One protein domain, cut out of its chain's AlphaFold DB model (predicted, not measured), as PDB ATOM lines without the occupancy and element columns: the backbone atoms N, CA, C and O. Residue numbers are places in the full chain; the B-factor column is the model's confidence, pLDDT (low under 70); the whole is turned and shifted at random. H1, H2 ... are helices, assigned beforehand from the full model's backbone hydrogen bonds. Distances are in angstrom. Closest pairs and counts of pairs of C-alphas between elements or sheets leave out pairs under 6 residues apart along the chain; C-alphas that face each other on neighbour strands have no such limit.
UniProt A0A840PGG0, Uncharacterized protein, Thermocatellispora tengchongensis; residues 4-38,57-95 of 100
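AT A GLANCE: This is residues 4 to 38 and 57 to 95 of the 100 residues of an uncharacterized protein of Thermocatellispora tengchongensis (UniProt A0A840PGG0). Three helices pack together, each touching the other two, their centres making a triangle: H1 and H2 run the same way at a steep tilt, H3 crosses H1 about perpendicularly, and residues 79 to 83 of H3 pack on residues 68 to 72 of H2. A long stretch with no named element, residues 18 to 38, follows H1 and runs as a wide loop at the outside of the domain, its C-alphas 9 to 18 A from the mean of all C-alphas, and it ends at the cut after residue 38. The printed part has 74 residues, 44 of them in the named helices H1, H2 and H3, in that order along the chain, with no named strand; the class is all helix. The whole is compact, with a radius of gyration of the C-alphas of 11.3 A and spans of 37 by 29 by 26 A.

HOW THE PARTS SIT: H1, residues 4 to 17, touches H2, residues 62 to 74; their closest C-alphas, of Asn 12 and Thr 64, are 6.4 A apart. Their lines stand at a steep tilt of 41 degrees, the same way. H1 also touches H3, residues 79 to 95, at 88 degrees, about perpendicular, with the C-alphas of Ala 10 and Ala 86 closest at 5.2 A. H2 touches H3 with residues 68 to 72 alone, and H3 touches H2 with residues 79 to 83 alone. Their closest C-alphas, of Cys 72 and Gly 79, are 5.9 A apart, and their lines are about perpendicular at 77 degrees. In H1, H2 and H3 every O i to N i+4 pair is within hydrogen-bond range.

IN THESE COORDINATES: H1 begins at C-alpha 4 (11.567, 67.207, 94.339) and measures 20.1 A from first to last C-alpha. H2 measures 18.5 A and begins at C-alpha 62 (11.384, 54.611, 93.047). H3, the longest helix, measures 24.2 A and ends at C-alpha 95 (4.127, 79.785, 81.089).

THE WHOLE: The C-alphas farthest apart, of Asp 29 and Asn 95, are 37.0 A apart. Residues 39 to 56 are not printed, and C-alphas 38 and 57 are 21.5 A apart across this cut, which falls in the link from H1 to H2. The link from H2 to H3 is tight, with 4 residues. Mean pLDDT of the printed part is 90.8; residues 38, 57 and 95 are under 70.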
ATOM      1  N   GLN A   4      11.829  68.614  94.632       91.19
ATOM      2  CA  GLN A   4      11.567  67.207  94.339       91.19
ATOM      3  C   GLN A   4      10.235  67.044  93.607       91.19
ATOM      4  O   GLN A   4      10.239  66.488  92.519       91.19
ATOM      5  N   ASP A   5       9.143  67.606  94.135       91.00
ATOM      6  CA  ASP A   5       7.811  67.506  93.521       91.00
ATOM      7  C   ASP A   5       7.801  67.978  92.061       91.00
ATOM      8  O   ASP A   5       7.117  67.387  91.233       91.00
ATOM      9  N   VAL A   6       8.563  69.032  91.731       91.44
ATOM     10  CA  VAL A   6       8.666  69.547  90.351       91.44
ATOM     11  C   VAL A   6       9.290  68.510  89.433       91.44
ATOM     12  O   VAL A   6       8.763  68.249  88.359       91.44
ATOM     13  N   PHE A   7      10.382  67.882  89.866       93.25
ATOM     14  CA  PHE A   7      11.022  66.822  89.094       93.25
ATOM     15  C   PHE A   7      10.129  65.589  88.983       93.25
ATOM     16  O   PHE A   7      10.050  64.998  87.911       93.25
ATOM     17  N   GLU A   8       9.451  65.210  90.069       95.19
ATOM     18  CA  GLU A   8       8.501  64.100  90.053       95.19
ATOM     19  C   GLU A   8       7.407  64.346  89.018       95.19
ATOM     20  O   GLU A   8       7.154  63.490  88.175       95.19
ATOM     21  N   LEU A   9       6.773  65.518  89.063       94.88
ATOM     22  CA  LEU A   9       5.661  65.835  88.182       94.88
ATOM     23  C   LEU A   9       6.125  65.955  86.732       94.88
ATOM     24  O   LEU A   9       5.571  65.273  85.882       94.88
ATOM     25  N   ALA A  10       7.178  66.728  86.467       95.19
ATOM     26  CA  ALA A  10       7.699  66.930  85.120       95.19
ATOM     27  C   ALA A  10       8.075  65.606  84.437       95.19
ATOM     28  O   ALA A  10       7.642  65.341  83.318       95.19
ATOM     29  N   ILE A  11       8.827  64.735  85.122       96.12
ATOM     30  CA  ILE A  11       9.227  63.432  84.566       96.12
ATOM     31  C   ILE A  11       8.004  62.542  84.332       96.12
ATOM     32  O   ILE A  11       7.926  61.875  83.303       96.12
ATOM     33  N   ASN A  12       7.059  62.511  85.276       96.62
ATOM     34  CA  ASN A  12       5.852  61.703  85.136       96.62
ATOM     35  C   ASN A  12       4.978  62.185  83.969       96.62
ATOM     36  O   ASN A  12       4.593  61.350  83.155       96.62
ATOM     37  N   THR A  13       4.757  63.494  83.839       95.56
ATOM     38  CA  THR A  13       4.022  64.101  82.720       95.56
ATOM     39  C   THR A  13       4.702  63.808  81.387       95.56
ATOM     40  O   THR A  13       4.047  63.357  80.454       95.56
ATOM     41  N   TYR A  14       6.025  63.978  81.307       95.56
ATOM     42  CA  TYR A  14       6.790  63.638  80.108       95.56
ATOM     43  C   TYR A  14       6.599  62.165  79.720       95.56
ATOM     44  O   TYR A  14       6.288  61.851  78.579       95.56
ATOM     45  N   CYS A  15       6.701  61.255  80.692       96.50
ATOM     46  CA  CYS A  15       6.485  59.822  80.489       96.50
ATOM     47  C   CYS A  15       5.054  59.475  80.034       96.50
ATOM     48  O   CYS A  15       4.877  58.503  79.299       96.50
ATOM     49  N   ASP A  16       4.049  60.232  80.484       96.62
ATOM     50  CA  ASP A  16       2.650  60.090  80.061       96.62
ATOM     51  C   ASP A  16       2.419  60.604  78.628       96.62
ATOM     52  O   ASP A  16       1.524  60.109  77.945       96.62
ATOM     53  N   ALA A  17       3.225  61.567  78.172       94.94
ATOM     54  CA  ALA A  17       3.129  62.179  76.845       94.94
ATOM     55  C   ALA A  17       3.876  61.412  75.734       94.94
ATOM     56  O   ALA A  17       3.675  61.708  74.558       94.94
ATOM     57  N   LEU A  18       4.730  60.444  76.084       94.25
ATOM     58  CA  LEU A  18       5.440  59.609  75.110       94.25
ATOM     59  C   LEU A  18       4.486  58.695  74.321       94.25
ATOM     60  O   LEU A  18       3.419  58.312  74.800       94.25
ATOM     61  N   GLU A  19       4.907  58.276  73.122       93.75
ATOM     62  CA  GLU A  19       4.167  57.325  72.284       93.75
ATOM     63  C   GLU A  19       5.020  56.084  71.948       93.75
ATOM     64  O   GLU A  19       5.980  56.188  71.182       93.75
ATOM     65  N   PRO A  20       4.681  54.887  72.477       94.31
ATOM     66  CA  PRO A  20       3.626  54.628  73.463       94.31
ATOM     67  C   PRO A  20       3.955  55.228  74.848       94.31
ATOM     68  O   PRO A  20       5.134  55.390  75.170       94.31
ATOM     69  N   PRO A  21       2.942  55.513  75.689       96.19
ATOM     70  CA  PRO A  21       3.169  56.100  77.006       96.19
ATOM     71  C   PRO A  21       3.801  55.092  77.963       96.19
ATOM     72  O   PRO A  21       3.445  53.906  77.981       96.19
ATOM     73  N   ILE A  22       4.708  55.571  78.816       96.25
ATOM     74  CA  ILE A  22       5.338  54.738  79.843       96.25
ATOM     75  C   ILE A  22       4.329  54.491  80.972       96.25
ATOM     76  O   ILE A  22       3.781  55.456  81.515       96.25
ATOM     77  N   PRO A  23       4.124  53.233  81.412       96.00
ATOM     78  CA  PRO A  23       3.156  52.904  82.452       96.00
ATOM     79  C   PRO A  23       3.299  53.758  83.719       96.00
ATOM     80  O   PRO A  23       4.396  53.925  84.254       96.00
ATOM     81  N   ALA A  24       2.169  54.237  84.248       94.88
ATOM     82  CA  ALA A  24       2.137  55.045  85.469       94.88
ATOM     83  C   ALA A  24       2.671  54.297  86.704       94.88
ATOM     84  O   ALA A  24       3.232  54.912  87.610       94.88
ATOM     85  N   ASN A  25       2.528  52.967  86.735       95.81
ATOM     86  CA  ASN A  25       3.048  52.103  87.793       95.81
ATOM     87  C   ASN A  25       4.056  51.110  87.216       95.81
ATOM     88  O   ASN A  25       3.695  50.238  86.423       95.81
ATOM     89  N   MET A  26       5.306  51.226  87.649       95.88
ATOM     90  CA  MET A  26       6.397  50.359  87.221       95.88
ATOM     91  C   MET A  26       6.531  49.132  88.134       95.88
ATOM     92  O   MET A  26       6.266  49.218  89.338       95.88
ATOM     93  N   PRO A  27       6.987  47.983  87.602       93.31
ATOM     94  CA  PRO A  27       7.142  46.770  88.394       93.31
ATOM     95  C   PRO A  27       8.151  46.920  89.550       93.31
ATOM     96  O   PRO A  27       9.071  47.752  89.550       93.31
ATOM     97  N   ALA A  28       7.988  46.081  90.575       89.25
ATOM     98  CA  ALA A  28       8.838  46.071  91.771       89.25
ATOM     99  C   ALA A  28      10.295  45.654  91.487       89.25
ATOM    100  O   ALA A  28      11.182  45.924  92.292       89.25
ATOM    101  N   ASP A  29      10.548  45.043  90.335       91.38
ATOM    102  CA  ASP A  29      11.855  44.620  89.829       91.38
ATOM    103  C   ASP A  29      12.398  45.523  88.702       91.38
ATOM    104  O   ASP A  29      13.473  45.257  88.172       91.38
ATOM    105  N   ALA A  30      11.705  46.626  88.379       90.25
ATOM    106  CA  ALA A  30      12.128  47.560  87.336       90.25
ATOM    107  C   ALA A  30      13.569  48.070  87.522       90.25
ATOM    108  O   ALA A  30      14.019  48.339  88.643       90.25
ATOM    109  N   ASN A  31      14.264  48.268  86.399       89.81
ATOM    110  CA  ASN A  31      15.598  48.848  86.372       89.81
ATOM    111  C   ASN A  31      15.566  50.300  86.887       89.81
ATOM    112  O   ASN A  31      14.775  51.121  86.437       89.81
ATOM    113  N   LEU A  32      16.453  50.625  87.832       91.75
ATOM    114  CA  LEU A  32      16.595  51.970  88.415       91.75
ATOM    115  C   LEU A  32      17.908  52.652  88.005       91.75
ATOM    116  O   LEU A  32      18.246  53.741  88.497       91.75
ATOM    117  N   LYS A  33      18.696  51.993  87.148       91.31
ATOM    118  CA  LYS A  33      19.977  52.494  86.673       91.31
ATOM    119  C   LYS A  33      19.747  53.429  85.492       91.31
ATOM    120  O   LYS A  33      19.681  52.995  84.351       91.31
ATOM    121  N   VAL A  34      19.684  54.717  85.806       87.44
ATOM    122  CA  VAL A  34      19.595  55.787  84.810       87.44
ATOM    123  C   VAL A  34      20.842  55.751  83.921       87.44
ATOM    124  O   VAL A  34      21.957  55.865  84.451       87.44
ATOM    125  N   PRO A  35      20.690  55.558  82.600       85.88
ATOM    126  CA  PRO A  35      21.818  55.547  81.689       85.88
ATOM    127  C   PRO A  35      22.427  56.946  81.592       85.88
ATOM    128  O   PRO A  35      21.744  57.974  81.657       85.88
ATOM    129  N   ARG A  36      23.753  56.979  81.454       78.81
ATOM    130  CA  ARG A  36      24.465  58.204  81.101       78.81
ATOM    131  C   ARG A  36      24.374  58.384  79.596       78.81
ATOM    132  O   ARG A  36      24.372  57.400  78.862       78.81
ATOM    133  N   ASP A  37      24.338  59.634  79.168       72.00
ATOM    134  CA  ASP A  37      24.407  59.959  77.755       72.00
ATOM    135  C   ASP A  37      25.697  59.383  77.132       72.00
ATOM    136  O   ASP A  37      26.783  59.624  77.679       72.00
ATOM    137  N   PRO A  38      25.609  58.604  76.038       66.06
ATOM    138  CA  PRO A  38      26.769  57.957  75.430       66.06
ATOM    139  C   PRO A  38      27.736  58.958  74.780       66.06
ATOM    140  O   PRO A  38      28.904  58.626  74.574       66.06
ATOM    141  N   VAL A  57      20.904  67.974  93.975       69.75
ATOM    142  CA  VAL A  57      20.683  66.540  94.159       69.75
ATOM    143  C   VAL A  57      19.222  66.354  94.529       69.75
ATOM    144  O   VAL A  57      18.837  66.570  95.676       69.75
ATOM    145  N   VAL A  58      18.413  65.956  93.551       83.38
ATOM    146  CA  VAL A  58      17.024  65.551  93.774       83.38
ATOM    147  C   VAL A  58      16.978  64.033  93.916       83.38
ATOM    148  O   VAL A  58      17.545  63.300  93.103       83.38
ATOM    149  N   ARG A  59      16.338  63.545  94.981       88.31
ATOM    150  CA  ARG A  59      16.057  62.117  95.152       88.31
ATOM    151  C   ARG A  59      14.682  61.842  94.574       88.31
ATOM    152  O   ARG A  59      13.710  62.322  95.131       88.31
ATOM    153  N   LEU A  60      14.637  61.096  93.475       90.75
ATOM    154  CA  LEU A  60      13.380  60.657  92.881       90.75
ATOM    155  C   LEU A  60      12.806  59.461  93.638       90.75
ATOM    156  O   LEU A  60      13.557  58.570  94.062       90.75
ATOM    157  N   GLU A  61      11.484  59.409  93.718       94.69
ATOM    158  CA  GLU A  61      10.729  58.233  94.110       94.69
ATOM    159  C   GLU A  61      11.063  57.054  93.195       94.69
ATOM    160  O   GLU A  61      11.363  57.198  92.003       94.69
ATOM    161  N   ARG A  62      11.005  55.842  93.761       94.88
ATOM    162  CA  ARG A  62      11.384  54.611  93.047       94.88
ATOM    163  C   ARG A  62      10.626  54.470  91.725       94.88
ATOM    164  O   ARG A  62      11.226  54.088  90.724       94.88
ATOM    165  N   ASN A  63       9.327  54.760  91.748       95.75
ATOM    166  CA  ASN A  63       8.458  54.629  90.585       95.75
ATOM    167  C   ASN A  63       8.869  55.600  89.473       95.75
ATOM    168  O   ASN A  63       9.189  55.160  88.373       95.75
ATOM    169  N   THR A  64       8.968  56.893  89.777       96.44
ATOM    170  CA  THR A  64       9.388  57.921  88.814       96.44
ATOM    171  C   THR A  64      10.781  57.645  88.265       96.44
ATOM    172  O   THR A  64      11.024  57.791  87.071       96.44
ATOM    173  N   ARG A  65      11.703  57.161  89.104       95.62
ATOM    174  CA  ARG A  65      13.036  56.757  88.651       95.62
ATOM    175  C   ARG A  65      12.991  55.593  87.660       95.62
ATOM    176  O   ARG A  65      13.765  55.597  86.712       95.62
ATOM    177  N   ALA A  66      12.119  54.610  87.871       96.50
ATOM    178  CA  ALA A  66      11.928  53.518  86.921       96.50
ATOM    179  C   ALA A  66      11.321  54.018  85.600       96.50
ATOM    180  O   ALA A  66      11.774  53.610  84.533       96.50
ATOM    181  N   ARG A  67      10.350  54.939  85.666       97.38
ATOM    182  CA  ARG A  67       9.755  55.562  84.474       97.38
ATOM    183  C   ARG A  67      10.790  56.360  83.680       97.38
ATOM    184  O   ARG A  67      10.877  56.189  82.473       97.38
ATOM    185  N   LEU A  68      11.651  57.119  84.365       96.31
ATOM    186  CA  LEU A  68      12.781  57.820  83.751       96.31
ATOM    187  C   LEU A  68      13.711  56.862  82.995       96.31
ATOM    188  O   LEU A  68      14.121  57.166  81.884       96.31
ATOM    189  N   VAL A  69      14.054  55.711  83.582       95.88
ATOM    190  CA  VAL A  69      14.900  54.712  82.907       95.88
ATOM    191  C   VAL A  69      14.221  54.181  81.650       95.88
ATOM    192  O   VAL A  69      14.869  54.102  80.613       95.88
ATOM    193  N   ALA A  70      12.928  53.865  81.724       95.44
ATOM    194  CA  ALA A  70      12.177  53.391  80.566       95.44
ATOM    195  C   ALA A  70      12.089  54.460  79.462       95.44
ATOM    196  O   ALA A  70      12.276  54.138  78.295       95.44
ATOM    197  N   ALA A  71      11.906  55.733  79.826       95.00
ATOM    198  CA  ALA A  71      11.959  56.847  78.881       95.00
ATOM    199  C   ALA A  71      13.346  56.980  78.226       95.00
ATOM    200  O   ALA A  71      13.440  57.169  77.019       95.00
ATOM    201  N   CYS A  72      14.434  56.811  78.988       94.12
ATOM    202  CA  CYS A  72      15.783  56.780  78.417       94.12
ATOM    203  C   CYS A  72      15.981  55.643  77.408       94.12
ATOM    204  O   CYS A  72      16.671  55.823  76.411       94.12
ATOM    205  N   GLU A  73      15.432  54.462  77.695       93.19
ATOM    206  CA  GLU A  73      15.511  53.304  76.803       93.19
ATOM    207  C   GLU A  73      14.662  53.507  75.541       93.19
ATOM    208  O   GLU A  73      15.097  53.126  74.458       93.19
ATOM    209  N   GLN A  74      13.488  54.128  75.672       94.06
ATOM    210  CA  GLN A  74      12.568  54.390  74.565       94.06
ATOM    211  C   GLN A  74      13.076  55.478  73.612       94.06
ATOM    212  O   GLN A  74      13.024  55.293  72.402       94.06
ATOM    213  N   GLU A  75      13.601  56.577  74.153       92.31
ATOM    214  CA  GLU A  75      14.086  57.718  73.367       92.31
ATOM    215  C   GLU A  75      15.575  57.601  72.989       92.31
ATOM    216  O   GLU A  75      16.134  58.487  72.350       92.31
ATOM    217  N   GLU A  76      16.252  56.532  73.425       90.56
ATOM    218  CA  GLU A  76      17.696  56.310  73.241       90.56
ATOM    219  C   GLU A  76      18.578  57.460  73.783       90.56
ATOM    220  O   GLU A  76      19.684  57.719  73.302       90.56
ATOM    221  N   MET A  77      18.107  58.138  74.836       88.94
ATOM    222  CA  MET A  77      18.751  59.309  75.437       88.94
ATOM    223  C   MET A  77      19.305  59.043  76.842       88.94
ATOM    224  O   MET A  77      18.803  58.226  77.615       88.94
ATOM    225  N   GLY A  78      20.333  59.801  77.233       89.38
ATOM    226  CA  GLY A  78      20.806  59.806  78.616       89.38
ATOM    227  C   GLY A  78      19.810  60.471  79.569       89.38
ATOM    228  O   GLY A  78      19.145  61.441  79.218       89.38
ATOM    229  N   GLY A  79      19.773  60.040  80.834       89.19
ATOM    230  CA  GLY A  79      18.779  60.558  81.786       89.19
ATOM    231  C   GLY A  79      18.860  62.055  82.064       89.19
ATOM    232  O   GLY A  79      17.855  62.658  82.409       89.19
ATOM    233  N   LYS A  80      20.025  62.685  81.877       88.69
ATOM    234  CA  LYS A  80      20.136  64.146  81.987       88.69
ATOM    235  C   LYS A  80      19.375  64.868  80.867       88.69
ATOM    236  O   LYS A  80      18.805  65.912  81.146       88.69
ATOM    237  N   ALA A  81      19.397  64.335  79.644       89.19
ATOM    238  CA  ALA A  81      18.670  64.917  78.519       89.19
ATOM    239  C   ALA A  81      17.163  64.817  78.773       89.19
ATOM    240  O   ALA A  81      16.511  65.845  78.868       89.19
ATOM    241  N   ILE A  82      16.665  63.616  79.095       92.69
ATOM    242  CA  ILE A  82      15.250  63.403  79.447       92.69
ATOM    243  C   ILE A  82      14.790  64.315  80.590       92.69
ATOM    244  O   ILE A  82      13.722  64.907  80.515       92.69
ATOM    245  N   ILE A  83      15.582  64.446  81.662       92.38
ATOM    246  CA  ILE A  83      15.230  65.333  82.782       92.38
ATOM    247  C   ILE A  83      15.136  66.791  82.324       92.38
ATOM    248  O   ILE A  83      14.237  67.496  82.768       92.38
ATOM    249  N   ASN A  84      16.066  67.256  81.488       91.06
ATOM    250  CA  ASN A  84      16.029  68.624  80.984       91.06
ATOM    251  C   ASN A  84      14.790  68.846  80.111       91.06
ATOM    252  O   ASN A  84      14.039  69.769  80.403       91.06
ATOM    253  N   ASP A  85      14.539  67.966  79.142       92.50
ATOM    254  CA  ASP A  85      13.390  68.053  78.237       92.50
ATOM    255  C   ASP A  85      12.065  68.024  79.013       92.50
ATOM    256  O   ASP A  85      11.174  68.833  78.769       92.50
ATOM    257  N   ALA A  86      11.952  67.147  80.016       93.62
ATOM    258  CA  ALA A  86      10.778  67.065  80.878       93.62
ATOM    259  C   ALA A  86      10.541  68.362  81.669       93.62
ATOM    260  O   ALA A  86       9.406  68.818  81.794       93.62
ATOM    261  N   ILE A  87      11.604  68.958  82.218       92.44
ATOM    262  CA  ILE A  87      11.512  70.212  82.976       92.44
ATOM    263  C   ILE A  87      11.190  71.386  82.049       92.44
ATOM    264  O   ILE A  87      10.373  72.222  82.418       92.44
ATOM    265  N   GLU A  88      11.803  71.457  80.868       90.88
ATOM    266  CA  GLU A  88      11.525  72.498  79.873       90.88
ATOM    267  C   GLU A  88      10.069  72.431  79.403       90.88
ATOM    268  O   GLU A  88       9.366  73.435  79.501       90.88
ATOM    269  N   ALA A  89       9.576  71.244  79.034       89.06
ATOM    270  CA  ALA A  89       8.177  71.043  78.657       89.06
ATOM    271  C   ALA A  89       7.207  71.439  79.784       89.06
ATOM    272  O   ALA A  89       6.244  72.166  79.555       89.06
ATOM    273  N   TYR A  90       7.497  71.027  81.024       88.62
ATOM    274  CA  TYR A  90       6.681  71.388  82.184       88.62
ATOM    275  C   TYR A  90       6.656  72.905  82.440       88.62
ATOM    276  O   TYR A  90       5.621  73.463  82.800       88.62
ATOM    277  N   LEU A  91       7.784  73.595  82.256       87.38
ATOM    278  CA  LEU A  91       7.861  75.049  82.412       87.38
ATOM    279  C   LEU A  91       7.148  75.799  81.280       87.38
ATOM    280  O   LEU A  91       6.537  76.835  81.546       87.38
ATOM    281  N   ASP A  92       7.202  75.293  80.049       86.75
ATOM    282  CA  ASP A  92       6.483  75.876  78.916       86.75
ATOM    283  C   ASP A  92       4.963  75.771  79.098       86.75
ATOM    284  O   ASP A  92       4.257  76.759  78.886       86.75
ATOM    285  N   GLU A  93       4.458  74.632  79.586       80.94
ATOM    286  CA  GLU A  93       3.045  74.482  79.962       80.94
ATOM    287  C   GLU A  93       2.633  75.486  81.050       80.94
ATOM    288  O   GLU A  93       1.592  76.133  80.937       80.94
ATOM    289  N   LEU A  94       3.472  75.681  82.074       72.50
ATOM    290  CA  LEU A  94       3.205  76.655  83.137       72.50
ATOM    291  C   LEU A  94       3.237  78.113  82.653       72.50
ATOM    292  O   LEU A  94       2.522  78.950  83.198       72.50
ATOM    293  N   ASN A  95       4.061  78.436  81.654       64.88
ATOM    294  CA  ASN A  95       4.127  79.785  81.089       64.88
ATOM    295  C   ASN A  95       2.893  80.132  80.244       64.88
ATOM    296  O   ASN A  95       2.520  81.305  80.182       64.88
TER     297      ASN A  95